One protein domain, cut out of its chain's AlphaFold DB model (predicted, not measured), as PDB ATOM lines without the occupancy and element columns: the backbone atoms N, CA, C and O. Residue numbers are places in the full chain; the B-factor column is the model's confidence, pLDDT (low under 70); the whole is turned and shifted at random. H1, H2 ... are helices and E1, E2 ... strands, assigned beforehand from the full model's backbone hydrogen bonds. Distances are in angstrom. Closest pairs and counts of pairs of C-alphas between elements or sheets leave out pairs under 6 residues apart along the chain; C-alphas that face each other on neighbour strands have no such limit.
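Overview. This is residues 5 to 116 of the 439 residues of the protein "DALR_1 domain-containing protein" of Lucilia cuprina (UniProt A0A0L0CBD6). What shape do these atoms make? A small three-stranded sheet has the long helix H6 over one face and the short helix H3 over the other. H1 passes near E1, H2 and H4 lie past that strand, and H5 packs on H6. What are its parts and size? The 112 printed residues, of mixed class, hold H1 H2 H3 E1 H4 H5 H6 E2 E3 in chain order; the antiparallel sheet runs E1 E3 E2. It is compact, with a radius of gyration of the C-alphas of 13.3 A and spans of 32 by 31 by 27 A.

Arrangement. How do the first helices stand? H1, residues 5 to 16, and H2, residues 25 to 34, only just touch, with 3 pairs of C-alphas within 8 A, by residues 9 to 13 of H1 alone; the closest C-alphas, of Leu 9 and Met 31, are 7.0 A apart. What lies on the sheet? H3, residues 42 to 45, lies over E3, residues 110 to 115, at a height over the sheet of 8.0 A. H6, residues 81 to 95, lies on the opposite face over E2, residues 101 to 107, at 9.0 A. How are the strands paired? E1, residues 48 to 51, is antiparallel to E3, with N 50 and O 111 3.0 A apart. E2 and E3 form a hairpin, with N 105 and O 112 2.8 A apart. How regular are the helix backbones? Every O i to N i+4 pair is within hydrogen-bond range in H6; H1 has 7 of 8, H2 5 of 6, H4, residues 54 to 60, 2 of 3, and H5, residues 72 to 76, 0 of 1, with 1 of 2 O i to N i+3 pairs; H3 is too short for an O i to N i+4 pair.

Along the chain. Where does the first element begin? C-alpha 5 of H1 is at (185.225, 180.175, 116.804). Where does the last end? C-alpha 115 of E3 is at (194.085, 185.140, 122.633). Which are longest? H6 measures 21.4 A and H1 17.4 A.

Size, cuts and confidence. Is it unbroken? The printed part has no cut; the link H4 to H5, of 11 residues, is long. Where is confidence low? Residues 19 to 29, 64 to 67 and 78 are under 70.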
ATOM      1  N   LEU A   5     185.304 180.854 115.513       90.12
ATOM      2  CA  LEU A   5     185.225 180.175 116.804       90.12
ATOM      3  C   LEU A   5     185.245 178.655 116.626       90.12
ATOM      4  O   LEU A   5     185.935 177.970 117.376       90.12
ATOM      5  N   ASN A   6     184.576 178.119 115.601       88.25
ATOM      6  CA  ASN A   6     184.624 176.680 115.322       88.25
ATOM      7  C   ASN A   6     186.036 176.242 114.934       88.25
ATOM      8  O   ASN A   6     186.496 175.214 115.420       88.25
ATOM      9  N   ASN A   7     186.737 177.033 114.116       89.31
ATOM     10  CA  ASN A   7     188.134 176.779 113.771       89.31
ATOM     11  C   ASN A   7     189.029 176.764 115.013       89.31
ATOM     12  O   ASN A   7     189.861 175.874 115.147       89.31
ATOM     13  N   LEU A   8     188.820 177.682 115.963       92.38
ATOM     14  CA  LEU A   8     189.537 177.653 117.238       92.38
ATOM     15  C   LEU A   8     189.265 176.356 118.018       92.38
ATOM     16  O   LEU A   8     190.201 175.727 118.505       92.38
ATOM     17  N   LEU A   9     188.003 175.919 118.104       91.56
ATOM     18  CA  LEU A   9     187.654 174.658 118.766       91.56
ATOM     19  C   LEU A   9     188.292 173.447 118.069       91.56
ATOM     20  O   LEU A   9     188.795 172.549 118.744       91.56
ATOM     21  N   ILE A  10     188.279 173.422 116.734       89.31
ATOM     22  CA  ILE A  10     188.891 172.365 115.920       89.31
ATOM     23  C   ILE A  10     190.401 172.343 116.136       89.31
ATOM     24  O   ILE A  10     190.940 171.278 116.409       89.31
ATOM     25  N   ASN A  11     191.072 173.492 116.094       91.38
ATOM     26  CA  ASN A  11     192.514 173.586 116.310       91.38
ATOM     27  C   ASN A  11     192.922 173.090 117.701       91.38
ATOM     28  O   ASN A  11     193.855 172.298 117.819       91.38
ATOM     29  N   ILE A  12     192.177 173.487 118.742       91.81
ATOM     30  CA  ILE A  12     192.394 172.979 120.100       91.81
ATOM     31  C   ILE A  12     192.207 171.462 120.114       91.81
ATOM     32  O   ILE A  12     193.102 170.757 120.565       91.81
ATOM     33  N   LYS A  13     191.088 170.937 119.593       89.19
ATOM     34  CA  LYS A  13     190.850 169.486 119.550       89.19
ATOM     35  C   LYS A  13     191.988 168.758 118.840       89.19
ATOM     36  O   LYS A  13     192.498 167.796 119.400       89.19
ATOM     37  N   SER A  14     192.370 169.202 117.648       88.00
ATOM     38  CA  SER A  14     193.374 168.547 116.803       88.00
ATOM     39  C   SER A  14     194.743 168.443 117.475       88.00
ATOM     40  O   SER A  14     195.499 167.528 117.167       88.00
ATOM     41  N   TYR A  15     195.051 169.334 118.423       88.44
ATOM     42  CA  TYR A  15     196.278 169.256 119.214       88.44
ATOM     43  C   TYR A  15     196.288 168.070 120.202       88.44
ATOM     44  O   TYR A  15     197.331 167.455 120.424       88.44
ATOM     45  N   PHE A  16     195.129 167.727 120.779       86.81
ATOM     46  CA  PHE A  16     194.979 166.628 121.751       86.81
ATOM     47  C   PHE A  16     194.522 165.313 121.110       86.81
ATOM     48  O   PHE A  16     194.858 164.231 121.591       86.81
ATOM     49  N   VAL A  17     193.735 165.406 120.041       83.75
ATOM     50  CA  VAL A  17     193.074 164.294 119.362       83.75
ATOM     51  C   VAL A  17     193.401 164.381 117.868       83.75
ATOM     52  O   VAL A  17     192.803 165.207 117.172       83.75
ATOM     53  N   PRO A  18     194.314 163.543 117.348       72.06
ATOM     54  CA  PRO A  18     194.622 163.482 115.927       72.06
ATOM     55  C   PRO A  18     193.363 163.214 115.109       72.06
ATOM     56  O   PRO A  18     192.498 162.427 115.504       72.06
ATOM     57  N   SER A  19     193.262 163.871 113.960       64.56
ATOM     58  CA  SER A  19     192.109 163.802 113.069       64.56
ATOM     59  C   SER A  19     191.803 162.358 112.649       64.56
ATOM     60  O   SER A  19     192.578 161.713 111.946       64.56
ATOM     61  N   SER A  20     190.635 161.847 113.044       55.50
ATOM     62  CA  SER A  20     189.941 160.810 112.282       55.50
ATOM     63  C   SER A  20     189.270 161.477 111.081       55.50
ATOM     64  O   SER A  20     188.747 162.586 111.211       55.50
ATOM     65  N   HIS A  21     189.317 160.836 109.912       47.81
ATOM     66  CA  HIS A  21     188.578 161.301 108.741       47.81
ATOM     67  C   HIS A  21     187.095 161.451 109.123       47.81
ATOM     68  O   HIS A  21     186.525 160.530 109.693       47.81
ATOM     69  N   GLU A  22     186.539 162.633 108.845       48.84
ATOM     70  CA  GLU A  22     185.164 163.093 109.119       48.84
ATOM     71  C   GLU A  22     184.902 163.714 110.510       48.84
ATOM     72  O   GLU A  22     184.732 163.065 111.544       48.84
ATOM     73  N   VAL A  23     184.814 165.052 110.527       52.06
ATOM     74  CA  VAL A  23     184.210 165.807 111.631       52.06
ATOM     75  C   VAL A  23     182.695 165.745 111.452       52.06
ATOM     76  O   VAL A  23     182.093 166.626 110.846       52.06
ATOM     77  N   GLU A  24     182.069 164.687 111.962       55.78
ATOM     78  CA  GLU A  24     180.608 164.630 112.034       55.78
ATOM     79  C   GLU A  24     180.035 165.741 112.931       55.78
ATOM     80  O   GLU A  24     180.657 166.192 113.895       55.78
ATOM     81  N   TYR A  25     178.799 166.150 112.649       53.75
ATOM     82  CA  TYR A  25     178.060 167.164 113.407       53.75
ATOM     83  C   TYR A  25     177.951 166.840 114.916       53.75
ATOM     84  O   TYR A  25     178.031 167.743 115.755       53.75
ATOM     85  N   GLU A  26     177.873 165.558 115.301       57.06
ATOM     86  CA  GLU A  26     177.907 165.152 116.714       57.06
ATOM     87  C   GLU A  26     179.224 165.511 117.419       57.06
ATOM     88  O   GLU A  26     179.219 165.847 118.610       57.06
ATOM     89  N   ASN A  27     180.349 165.505 116.698       65.38
ATOM     90  CA  ASN A  27     181.653 165.838 117.267       65.38
ATOM     91  C   ASN A  27     181.723 167.308 117.685       65.38
ATOM     92  O   ASN A  27     182.289 167.613 118.733       65.38
ATOM     93  N   TYR A  28     181.088 168.215 116.940       67.94
ATOM     94  CA  TYR A  28     181.062 169.636 117.290       67.94
ATOM     95  C   TYR A  28     180.277 169.911 118.586       67.94
ATOM     96  O   TYR A  28     180.705 170.695 119.440       67.94
ATOM     97  N   ARG A  29     179.144 169.229 118.793       69.38
ATOM     98  CA  ARG A  29     178.347 169.372 120.023       69.38
ATOM     99  C   ARG A  29     179.086 168.837 121.256       69.38
ATOM    100  O   ARG A  29     179.056 169.457 122.319       69.38
ATOM    101  N   LYS A  30     179.802 167.719 121.101       76.12
ATOM    102  CA  LYS A  30     180.702 167.181 122.134       76.12
ATOM    103  C   LYS A  30     181.822 168.183 122.454       76.12
ATOM    104  O   LYS A  30     182.042 168.503 123.620       76.12
ATOM    105  N   MET A  31     182.451 168.761 121.427       81.56
ATOM    106  CA  MET A  31     183.508 169.770 121.582       81.56
ATOM    107  C   MET A  31     183.039 171.032 122.307       81.56
ATOM    108  O   MET A  31     183.723 171.476 123.221       81.56
ATOM    109  N   SER A  32     181.883 171.593 121.947       78.81
ATOM    110  CA  SER A  32     181.363 172.823 122.572       78.81
ATOM    111  C   SER A  32     180.931 172.642 124.034       78.81
ATOM    112  O   SER A  32     180.775 173.623 124.759       78.81
ATOM    113  N   THR A  33     180.772 171.395 124.484       84.94
ATOM    114  CA  THR A  33     180.527 171.062 125.895       84.94
ATOM    115  C   THR A  33     181.845 170.907 126.669       84.94
ATOM    116  O   THR A  33     181.960 171.360 127.806       84.94
ATOM    117  N   LEU A  34     182.855 170.292 126.045       90.69
ATOM    118  CA  LEU A  34     184.179 170.063 126.629       90.69
ATOM    119  C   LEU A  34     185.011 171.357 126.728       90.69
ATOM    120  O   LEU A  34     185.591 171.682 127.774       90.69
ATOM    121  N   ILE A  35     185.057 172.093 125.619       93.50
ATOM    122  CA  ILE A  35     185.799 173.335 125.437       93.50
ATOM    123  C   ILE A  35     184.815 174.493 125.599       93.50
ATOM    124  O   ILE A  35     183.893 174.678 124.806       93.50
ATOM    125  N   ARG A  36     185.020 175.286 126.647       92.50
ATOM    126  CA  ARG A  36     184.156 176.402 127.011       92.50
ATOM    127  C   ARG A  36     184.690 177.692 126.411       92.50
ATOM    128  O   ARG A  36     185.784 178.121 126.764       92.50
ATOM    129  N   ILE A  37     183.887 178.331 125.570       93.00
ATOM    130  CA  ILE A  37     184.102 179.715 125.135       93.00
ATOM    131  C   ILE A  37     183.519 180.643 126.205       93.00
ATOM    132  O   ILE A  37     182.385 180.452 126.654       93.00
ATOM    133  N   HIS A  38     184.302 181.622 126.643       93.88
ATOM    134  CA  HIS A  38     183.886 182.624 127.618       93.88
ATOM    135  C   HIS A  38     183.426 183.898 126.902       93.88
ATOM    136  O   HIS A  38     183.963 184.265 125.865       93.88
ATOM    137  N   SER A  39     182.431 184.590 127.454       89.56
ATOM    138  CA  SER A  39     181.928 185.871 126.920       89.56
ATOM    139  C   SER A  39     182.088 187.035 127.903       89.56
ATOM    140  O   SER A  39     181.848 188.191 127.556       89.56
ATOM    141  N   GLU A  40     182.488 186.745 129.141       89.31
ATOM    142  CA  GLU A  40     182.554 187.701 130.245       89.31
ATOM    143  C   GLU A  40     183.801 187.484 131.091       89.31
ATOM    144  O   GLU A  40     184.274 186.353 131.239       89.31
ATOM    145  N   LYS A  41     184.293 188.577 131.693       89.25
ATOM    146  CA  LYS A  41     185.481 188.578 132.562       89.25
ATOM    147  C   LYS A  41     186.662 187.870 131.884       89.25
ATOM    148  O   LYS A  41     187.335 187.060 132.521       89.25
ATOM    149  N   LEU A  42     186.888 188.138 130.601       92.50
ATOM    150  CA  LEU A  42     187.862 187.472 129.730       92.50
ATOM    151  C   LEU A  42     189.302 187.704 130.206       92.50
ATOM    152  O   LEU A  42     190.140 186.805 130.137       92.50
ATOM    153  N   GLN A  43     189.589 188.866 130.794       88.75
ATOM    154  CA  GLN A  43     190.882 189.125 131.434       88.75
ATOM    155  C   GLN A  43     191.158 188.168 132.608       88.75
ATOM    156  O   GLN A  43     192.301 187.761 132.818       88.75
ATOM    157  N   GLN A  44     190.125 187.793 133.371       87.56
ATOM    158  CA  GLN A  44     190.249 186.900 134.529       87.56
ATOM    159  C   GLN A  44     190.104 185.425 134.149       87.56
ATOM    160  O   GLN A  44     190.831 184.587 134.681       87.56
ATOM    161  N   SER A  45     189.161 185.114 133.262       88.88
ATOM    162  CA  SER A  45     188.701 183.758 132.945       88.88
ATOM    163  C   SER A  45     189.392 183.153 131.725       88.88
ATOM    164  O   SER A  45     189.214 181.965 131.473       88.88
ATOM    165  N   GLY A  46     190.155 183.942 130.968       93.62
ATOM    166  CA  GLY A  46     190.563 183.567 129.618       93.62
ATOM    167  C   GLY A  46     189.402 183.668 128.629       93.62
ATOM    168  O   GLY A  46     188.241 183.822 129.009       93.62
ATOM    169  N   ASP A  47     189.736 183.573 127.351       96.00
ATOM    170  CA  ASP A  47     188.778 183.602 126.245       96.00
ATOM    171  C   ASP A  47     188.177 182.211 126.010       96.00
ATOM    172  O   ASP A  47     186.985 182.063 125.742       96.00
ATOM    173  N   VAL A  48     188.991 181.168 126.195       95.88
ATOM    174  CA  VAL A  48     188.589 179.763 126.071       95.88
ATOM    175  C   VAL A  48     189.180 178.953 127.215       95.88
ATOM    176  O   VAL A  48     190.309 179.203 127.627       95.88
ATOM    177  N   SER A  49     188.458 177.949 127.712       94.94
ATOM    178  CA  SER A  49     189.027 176.965 128.634       94.94
ATOM    179  C   SER A  49     188.634 175.531 128.315       94.94
ATOM    180  O   SER A  49     187.534 175.269 127.832       94.94
ATOM    181  N   PHE A  50     189.491 174.576 128.663       94.56
ATOM    182  CA  PHE A  50     189.246 173.141 128.483       94.56
ATOM    183  C   PHE A  50     189.942 172.323 129.586       94.56
ATOM    184  O   PHE A  50     190.867 172.828 130.226       94.56
ATOM    185  N   PRO A  51     189.478 171.097 129.884       92.81
ATOM    186  CA  PRO A  51     190.033 170.293 130.972       92.81
ATOM    187  C   PRO A  51     191.430 169.761 130.650       92.81
ATOM    188  O   PRO A  51     191.729 169.445 129.499       92.81
ATOM    189  N   CYS A  52     192.257 169.598 131.684       88.06
ATOM    190  CA  CYS A  52     193.614 169.065 131.554       88.06
ATOM    191  C   CYS A  52     193.733 167.541 131.680       88.06
ATOM    192  O   CYS A  52     194.817 167.000 131.498       88.06
ATOM    193  N   LYS A  53     192.653 166.853 132.053       87.94
ATOM    194  CA  LYS A  53     192.663 165.419 132.367       87.94
ATOM    195  C   LYS A  53     192.322 164.575 131.149       87.94
ATOM    196  O   LYS A  53     191.256 164.760 130.555       87.94
ATOM    197  N   THR A  54     193.191 163.628 130.814       87.19
ATOM    198  CA  THR A  54     193.030 162.717 129.674       87.19
ATOM    199  C   THR A  54     191.732 161.913 129.766       87.19
ATOM    200  O   THR A  54     191.040 161.760 128.762       87.19
ATOM    201  N   GLU A  55     191.327 161.485 130.967       87.88
ATOM    202  CA  GLU A  55     190.100 160.706 131.183       87.88
ATOM    203  C   GLU A  55     188.850 161.484 130.761       87.88
ATOM    204  O   GLU A  55     187.902 160.915 130.220       87.88
ATOM    205  N   ILE A  56     188.856 162.807 130.954       88.50
ATOM    206  CA  ILE A  56     187.740 163.653 130.536       88.50
ATOM    207  C   ILE A  56     187.661 163.679 129.012       88.50
ATOM    208  O   ILE A  56     186.576 163.523 128.469       88.50
ATOM    209  N   TRP A  57     188.783 163.815 128.307       88.25
ATOM    210  CA  TRP A  57     188.791 163.801 126.842       88.25
ATOM    211  C   TRP A  57     188.356 162.447 126.271       88.25
ATOM    212  O   TRP A  57     187.596 162.417 125.304       88.25
ATOM    213  N   LEU A  58     188.746 161.338 126.908       85.25
ATOM    214  CA  LEU A  58     188.314 159.985 126.531       85.25
ATOM    215  C   LEU A  58     186.797 159.793 126.632       85.25
ATOM    216  O   LEU A  58     186.214 159.151 125.765       85.25
ATOM    217  N   ASN A  59     186.138 160.398 127.625       86.25
ATOM    218  CA  ASN A  59     184.677 160.326 127.748       86.25
ATOM    219  C   ASN A  59     183.946 160.988 126.570       86.25
ATOM    220  O   ASN A  59     182.843 160.575 126.216       86.25
ATOM    221  N   TYR A  60     184.544 162.018 125.965       83.56
ATOM    222  CA  TYR A  60     183.972 162.697 124.800       83.56
ATOM    223  C   TYR A  60     184.424 162.069 123.474       83.56
ATOM    224  O   TYR A  60     183.697 162.169 122.486       83.56
ATOM    225  N   PHE A  61     185.584 161.404 123.450       82.50
ATOM    226  CA  PHE A  61     186.181 160.796 122.256       82.50
ATOM    227  C   PHE A  61     186.681 159.358 122.526       82.50
ATOM    228  O   PHE A  61     187.888 159.104 122.454       82.50
ATOM    229  N   PRO A  62     185.781 158.399 122.822       74.44
ATOM    230  CA  PRO A  62     186.162 157.041 123.233       74.44
ATOM    231  C   PRO A  62     186.918 156.271 122.138       74.44
ATOM    232  O   PRO A  62     187.884 155.555 122.421       74.44
ATOM    233  N   ASP A  63     186.557 156.501 120.873       72.06
ATOM    234  CA  ASP A  63     187.163 155.852 119.700       72.06
ATOM    235  C   ASP A  63     188.607 156.313 119.433       72.06
ATOM    236  O   ASP A  63     189.337 155.716 118.640       72.06
ATOM    237  N   CYS A  64     189.048 157.376 120.114       67.06
ATOM    238  CA  CYS A  64     190.381 157.956 119.976       67.06
ATOM    239  C   CYS A  64     191.354 157.511 121.078       67.06
ATOM    240  O   CYS A  64     192.470 158.023 121.133       67.06
ATOM    241  N   SER A  65     190.977 156.552 121.933       59.84
ATOM    242  CA  SER A  65     191.772 156.138 123.103       59.84
ATOM    243  C   SER A  65     193.213 155.716 122.800       59.84
ATOM    244  O   SER A  65     194.102 155.990 123.597       59.84
ATOM    245  N   ARG A  66     193.478 155.128 121.628       58.69
ATOM    246  CA  ARG A  66     194.837 154.755 121.175       58.69
ATOM    247  C   ARG A  66     195.556 155.838 120.361       58.69
ATOM    248  O   ARG A  66     196.631 155.583 119.829       58.69
ATOM    249  N   LYS A  67     194.933 157.006 120.187       67.44
ATOM    250  CA  LYS A  67     195.416 158.100 119.334       67.44
ATOM    251  C   LYS A  67     195.615 159.410 120.092       67.44
ATOM    252  O   LYS A  67     196.098 160.348 119.482       67.44
ATOM    253  N   LEU A  68     195.250 159.516 121.372       78.94
ATOM    254  CA  LEU A  68     195.439 160.765 122.111       78.94
ATOM    255  C   LEU A  68     196.915 161.164 122.167       78.94
ATOM    256  O   LEU A  68     197.797 160.333 122.374       78.94
ATOM    257  N   ASN A  69     197.167 162.459 122.016       82.62
ATOM    258  CA  ASN A  69     198.491 163.012 122.215       82.62
ATOM    259  C   ASN A  69     198.776 163.112 123.722       82.62
ATOM    260  O   ASN A  69     198.466 164.119 124.356       82.62
ATOM    261  N   GLU A  70     199.332 162.053 124.313       81.31
ATOM    262  CA  GLU A  70     199.628 162.005 125.751       81.31
ATOM    263  C   GLU A  70     200.613 163.098 126.198       81.31
ATOM    264  O   GLU A  70     200.512 163.590 127.325       81.31
ATOM    265  N   SER A  71     201.522 163.545 125.316       82.94
ATOM    266  CA  SER A  71     202.446 164.639 125.642       82.94
ATOM    267  C   SER A  71     201.713 165.974 125.786       82.94
ATOM    268  O   SER A  71     202.043 166.752 126.679       82.94
ATOM    269  N   ALA A  72     200.650 166.205 125.006       83.50
ATOM    270  CA  ALA A  72     199.859 167.432 125.092       83.50
ATOM    271  C   ALA A  72     199.228 167.632 126.480       83.50
ATOM    272  O   ALA A  72     199.060 168.762 126.931       83.50
ATOM    273  N   PHE A  73     198.913 166.562 127.212       85.50
ATOM    274  CA  PHE A  73     198.344 166.678 128.559       85.50
ATOM    275  C   PHE A  73     199.366 167.109 129.624       85.50
ATOM    276  O   PHE A  73     198.976 167.541 130.710       85.50
ATOM    277  N   GLN A  74     200.664 167.102 129.305       85.00
ATOM    278  CA  GLN A  74     201.705 167.653 130.181       85.00
ATOM    279  C   GLN A  74     201.639 169.187 130.280       85.00
ATOM    280  O   GLN A  74     202.231 169.755 131.194       85.00
ATOM    281  N   LEU A  75     200.852 169.862 129.426       82.88
ATOM    282  CA  LEU A  75     200.593 171.311 129.483       82.88
ATOM    283  C   LEU A  75     200.126 171.808 130.860       82.88
ATOM    284  O   LEU A  75     200.316 172.976 131.204       82.88
ATOM    285  N   ALA A  76     199.487 170.937 131.642       80.50
ATOM    286  CA  ALA A  76     198.979 171.274 132.964       80.50
ATOM    287  C   ALA A  76     200.036 171.237 134.076       80.50
ATOM    288  O   ALA A  76     199.776 171.742 135.169       80.50
ATOM    289  N   LYS A  77     201.221 170.674 133.816       80.69
ATOM    290  CA  LYS A  77     202.314 170.603 134.788       80.69
ATOM    291  C   LYS A  77     203.109 171.903 134.749       80.69
ATOM    292  O   LYS A  77     204.009 172.081 133.941       80.69
ATOM    293  N   VAL A  78     202.706 172.864 135.579       66.75
ATOM    294  CA  VAL A  78     203.231 174.239 135.523       66.75
ATOM    295  C   VAL A  78     204.677 174.348 136.025       66.75
ATOM    296  O   VAL A  78     205.356 175.286 135.624       66.75
ATOM    297  N   GLU A  79     205.138 173.397 136.840       70.62
ATOM    298  CA  GLU A  79     206.415 173.453 137.573       70.62
ATOM    299  C   GLU A  79     207.511 172.534 136.998       70.62
ATOM    300  O   GLU A  79     208.660 172.614 137.424       70.62
ATOM    301  N   ASP A  80     207.185 171.710 135.998       80.31
ATOM    302  CA  ASP A  80     208.123 170.766 135.383       80.31
ATOM    303  C   ASP A  80     208.705 171.342 134.082       80.31
ATOM    304  O   ASP A  80     207.963 171.871 133.249       80.31
ATOM    305  N   GLU A  81     210.008 171.147 133.830       83.25
ATOM    306  CA  GLU A  81     210.655 171.539 132.559       83.25
ATOM    307  C   GLU A  81     209.926 170.965 131.333       83.25
ATOM    308  O   GLU A  81     209.768 171.637 130.315       83.25
ATOM    309  N   VAL A  82     209.419 169.733 131.455       82.75
ATOM    310  CA  VAL A  82     208.634 169.053 130.414       82.75
ATOM    311  C   VAL A  82     207.331 169.801 130.123       82.75
ATOM    312  O   VAL A  82     206.949 169.955 128.964       82.75
ATOM    313  N   GLY A  83     206.654 170.299 131.158       84.56
ATOM    314  CA  GLY A  83     205.424 171.062 130.993       84.56
ATOM    315  C   GLY A  83     205.673 172.405 130.314       84.56
ATOM    316  O   GLY A  83     204.928 172.777 129.411       84.56
ATOM    317  N   GLU A  84     206.752 173.107 130.668       86.12
ATOM    318  CA  GLU A  84     207.111 174.384 130.035       86.12
ATOM    319  C   GLU A  84     207.514 174.221 128.557       86.12
ATOM    320  O   GLU A  84     207.146 175.041 127.705       86.12
ATOM    321  N   GLN A  85     208.186 173.118 128.217       88.75
ATOM    322  CA  GLN A  85     208.472 172.754 126.826       88.75
ATOM    323  C   GLN A  85     207.190 172.487 126.031       88.75
ATOM    324  O   GLN A  85     207.038 173.001 124.921       88.75
ATOM    325  N   GLU A  86     206.239 171.727 126.582       90.19
ATOM    326  CA  GLU A  86     204.963 171.459 125.902       90.19
ATOM    327  C   GLU A  86     204.105 172.725 125.773       90.19
ATOM    328  O   GLU A  86     203.489 172.930 124.726       90.19
ATOM    329  N   LYS A  87     204.119 173.628 126.766       90.81
ATOM    330  CA  LYS A  87     203.489 174.958 126.647       90.81
ATOM    331  C   LYS A  87     204.075 175.751 125.493       90.81
ATOM    332  O   LYS A  87     203.319 176.305 124.697       90.81
ATOM    333  N   SER A  88     205.399 175.776 125.378       91.44
ATOM    334  CA  SER A  88     206.084 176.465 124.287       91.44
ATOM    335  C   SER A  88     205.698 175.876 122.929       91.44
ATOM    336  O   SER A  88     205.356 176.626 122.019       91.44
ATOM    337  N   LYS A  89     205.647 174.541 122.803       92.69
ATOM    338  CA  LYS A  89     205.195 173.869 121.572       92.69
ATOM    339  C   LYS A  89     203.745 174.202 121.221       92.69
ATOM    340  O   LYS A  89     203.452 174.479 120.060       92.69
ATOM    341  N   PHE A  90     202.848 174.208 122.209       93.62
ATOM    342  CA  PHE A  90     201.444 174.558 121.996       93.62
ATOM    343  C   PHE A  90     201.294 176.001 121.520       93.62
ATOM    344  O   PHE A  90     200.584 176.258 120.550       93.62
ATOM    345  N   LEU A  91     201.969 176.945 122.184       94.75
ATOM    346  CA  LEU A  91     201.932 178.354 121.798       94.75
ATOM    347  C   LEU A  91     202.524 178.566 120.404       94.75
ATOM    348  O   LEU A  91     201.954 179.336 119.639       94.75
ATOM    349  N   GLU A  92     203.599 177.858 120.051       94.62
ATOM    350  CA  GLU A  92     204.175 177.907 118.705       94.62
ATOM    351  C   GLU A  92     203.177 177.424 117.650       94.62
ATOM    352  O   GLU A  92     202.905 178.137 116.688       94.62
ATOM    353  N   ALA A  93     202.550 176.263 117.869       93.00
ATOM    354  CA  ALA A  93     201.514 175.751 116.976       93.00
ATOM    355  C   ALA A  93     200.319 176.714 116.864       93.00
ATOM    356  O   ALA A  93     199.713 176.835 115.800       93.00
ATOM    357  N   ALA A  94     199.987 177.408 117.955       95.31
ATOM    358  CA  ALA A  94     198.865 178.331 118.019       95.31
ATOM    359  C   ALA A  94     199.127 179.707 117.389       95.31
ATOM    360  O   ALA A  94     198.165 180.447 117.187       95.31
ATOM    361  N   LYS A  95     200.371 180.068 117.045       93.88
ATOM    362  CA  LYS A  95     200.678 181.344 116.367       93.88
ATOM    363  C   LYS A  95     200.039 181.446 114.985       93.88
ATOM    364  O   LYS A  95     199.551 182.512 114.619       93.88
ATOM    365  N   GLU A  96     199.985 180.329 114.265       91.25
ATOM    366  CA  GLU A  96     199.450 180.252 112.899       91.25
ATOM    367  C   GLU A  96     197.922 180.094 112.856       91.25
ATOM    368  O   GLU A  96     197.309 180.035 111.789       91.25
ATOM    369  N   TRP A  97     197.263 180.004 114.016       94.00
ATOM    370  CA  TRP A  97     195.813 179.857 114.059       94.00
ATOM    371  C   TRP A  97     195.111 181.140 113.626       94.00
ATOM    372  O   TRP A  97     195.604 182.256 113.802       94.00
ATOM    373  N   LEU A  98     193.878 180.993 113.130       91.88
ATOM    374  CA  LEU A  98     193.039 182.150 112.831       91.88
ATOM    375  C   LEU A  98     192.861 183.032 114.078       91.88
ATOM    376  O   LEU A  98     192.920 184.256 113.978       91.88
ATOM    377  N   PHE A  99     192.674 182.412 115.246       95.50
ATOM    378  CA  PHE A  99     192.674 183.074 116.549       95.50
ATOM    379  C   PHE A  99     193.924 182.646 117.323       95.50
ATOM    380  O   PHE A  99     193.882 181.633 118.027       95.50
ATOM    381  N   PRO A 100     195.040 183.380 117.174       96.44
ATOM    382  CA  PRO A 100     196.288 183.008 117.815       96.44
ATOM    383  C   PRO A 100     196.222 183.166 119.331       96.44
ATOM    384  O   PRO A 100     195.546 184.056 119.857       96.44
ATOM    385  N   VAL A 101     196.947 182.302 120.038       96.94
ATOM    386  CA  VAL A 101     196.995 182.280 121.504       96.94
ATOM    387  C   VAL A 101     198.196 183.093 121.986       96.94
ATOM    388  O   VAL A 101     199.331 182.811 121.622       96.94
ATOM    389  N   ALA A 102     197.950 184.099 122.823       95.56
ATOM    390  CA  ALA A 102     198.995 184.929 123.419       95.56
ATOM    391  C   ALA A 102     199.611 184.283 124.665       95.56
ATOM    392  O   ALA A 102     200.814 184.384 124.891       95.56
ATOM    393  N   LYS A 103     198.787 183.646 125.503       94.25
ATOM    394  CA  LYS A 103     199.249 182.926 126.696       94.25
ATOM    395  C   LYS A 103     198.236 181.884 127.145       94.25
ATOM    396  O   LYS A 103     197.054 181.969 126.815       94.25
ATOM    397  N   LEU A 104     198.692 180.953 127.975       93.69
ATOM    398  CA  LEU A 104     197.849 179.968 128.644       93.69
ATOM    399  C   LEU A 104     198.095 179.987 130.156       93.69
ATOM    400  O   LEU A 104     199.204 180.259 130.612       93.69
ATOM    401  N   VAL A 105     197.054 179.715 130.939       92.12
ATOM    402  CA  VAL A 105     197.097 179.683 132.406       92.12
ATOM    403  C   VAL A 105     196.348 178.453 132.897       92.12
ATOM    404  O   VAL A 105     195.218 178.208 132.486       92.12
ATOM    405  N   VAL A 106     196.949 177.686 133.801       90.38
ATOM    406  CA  VAL A 106     196.312 176.504 134.394       90.38
ATOM    407  C   VAL A 106     195.635 176.911 135.702       90.38
ATOM    408  O   VAL A 106     196.279 177.487 136.578       90.38
ATOM    409  N   ARG A 107     194.331 176.651 135.839       87.75
ATOM    410  CA  ARG A 107     193.553 176.908 137.063       87.75
ATOM    411  C   ARG A 107     192.476 175.850 137.227       87.75
ATOM    412  O   ARG A 107     191.799 175.529 136.260       87.75
ATOM    413  N   GLN A 108     192.280 175.356 138.451       81.38
ATOM    414  CA  GLN A 108     191.167 174.452 138.788       81.38
ATOM    415  C   GLN A 108     191.008 173.288 137.785       81.38
ATOM    416  O   GLN A 108     189.916 173.038 137.284       81.38
ATOM    417  N   GLU A 109     192.115 172.616 137.443       86.69
ATOM    418  CA  GLU A 109     192.145 171.490 136.485       86.69
ATOM    419  C   GLU A 109     191.701 171.834 135.045       86.69
ATOM    420  O   GLU A 109     191.341 170.962 134.244       86.69
ATOM    421  N   ARG A 110     191.729 173.119 134.688       92.31
ATOM    422  CA  ARG A 110     191.477 173.605 133.334       92.31
ATOM    423  C   ARG A 110     192.636 174.449 132.837       92.31
ATOM    424  O   ARG A 110     193.290 175.166 133.593       92.31
ATOM    425  N   ILE A 111     192.853 174.383 131.534       93.44
ATOM    426  CA  ILE A 111     193.734 175.285 130.807       93.44
ATOM    427  C   ILE A 111     192.870 176.423 130.282       93.44
ATOM    428  O   ILE A 111     191.876 176.178 129.603       93.44
ATOM    429  N   HIS A 112     193.240 177.650 130.622       95.31
ATOM    430  CA  HIS A 112     192.608 178.888 130.192       95.31
ATOM    431  C   HIS A 112     193.510 179.575 129.172       95.31
ATOM    432  O   HIS A 112     194.646 179.929 129.480       95.31
ATOM    433  N   LEU A 113     193.009 179.760 127.958       96.50
ATOM    434  CA  LEU A 113     193.711 180.433 126.876       96.50
ATOM    435  C   LEU A 113     193.340 181.911 126.853       96.50
ATOM    436  O   LEU A 113     192.165 182.262 126.947       96.50
ATOM    437  N   HIS A 114     194.342 182.762 126.666       96.81
ATOM    438  CA  HIS A 114     194.163 184.161 126.312       96.81
ATOM    439  C   HIS A 114     194.677 184.374 124.895       96.81
ATOM    440  O   HIS A 114     195.823 184.042 124.585       96.81
ATOM    441  N   LEU A 115     193.831 184.928 124.044       97.19
ATOM    442  CA  LEU A 115     194.085 185.140 122.633       97.19
ATOM    443  C   LEU A 115     194.849 186.443 122.390       97.19
ATOM    444  O   LEU A 115     194.835 187.375 123.200       97.19
ATOM    445  N   HIS A 116     195.514 186.521 121.240       96.56
ATOM    446  CA  HIS A 116     196.232 187.715 120.817       96.56
ATOM    447  C   HIS A 116     195.249 188.771 120.288       96.56
ATOM    448  O   HIS A 116     195.022 188.898 119.083       96.56
TER     449      HIS A 116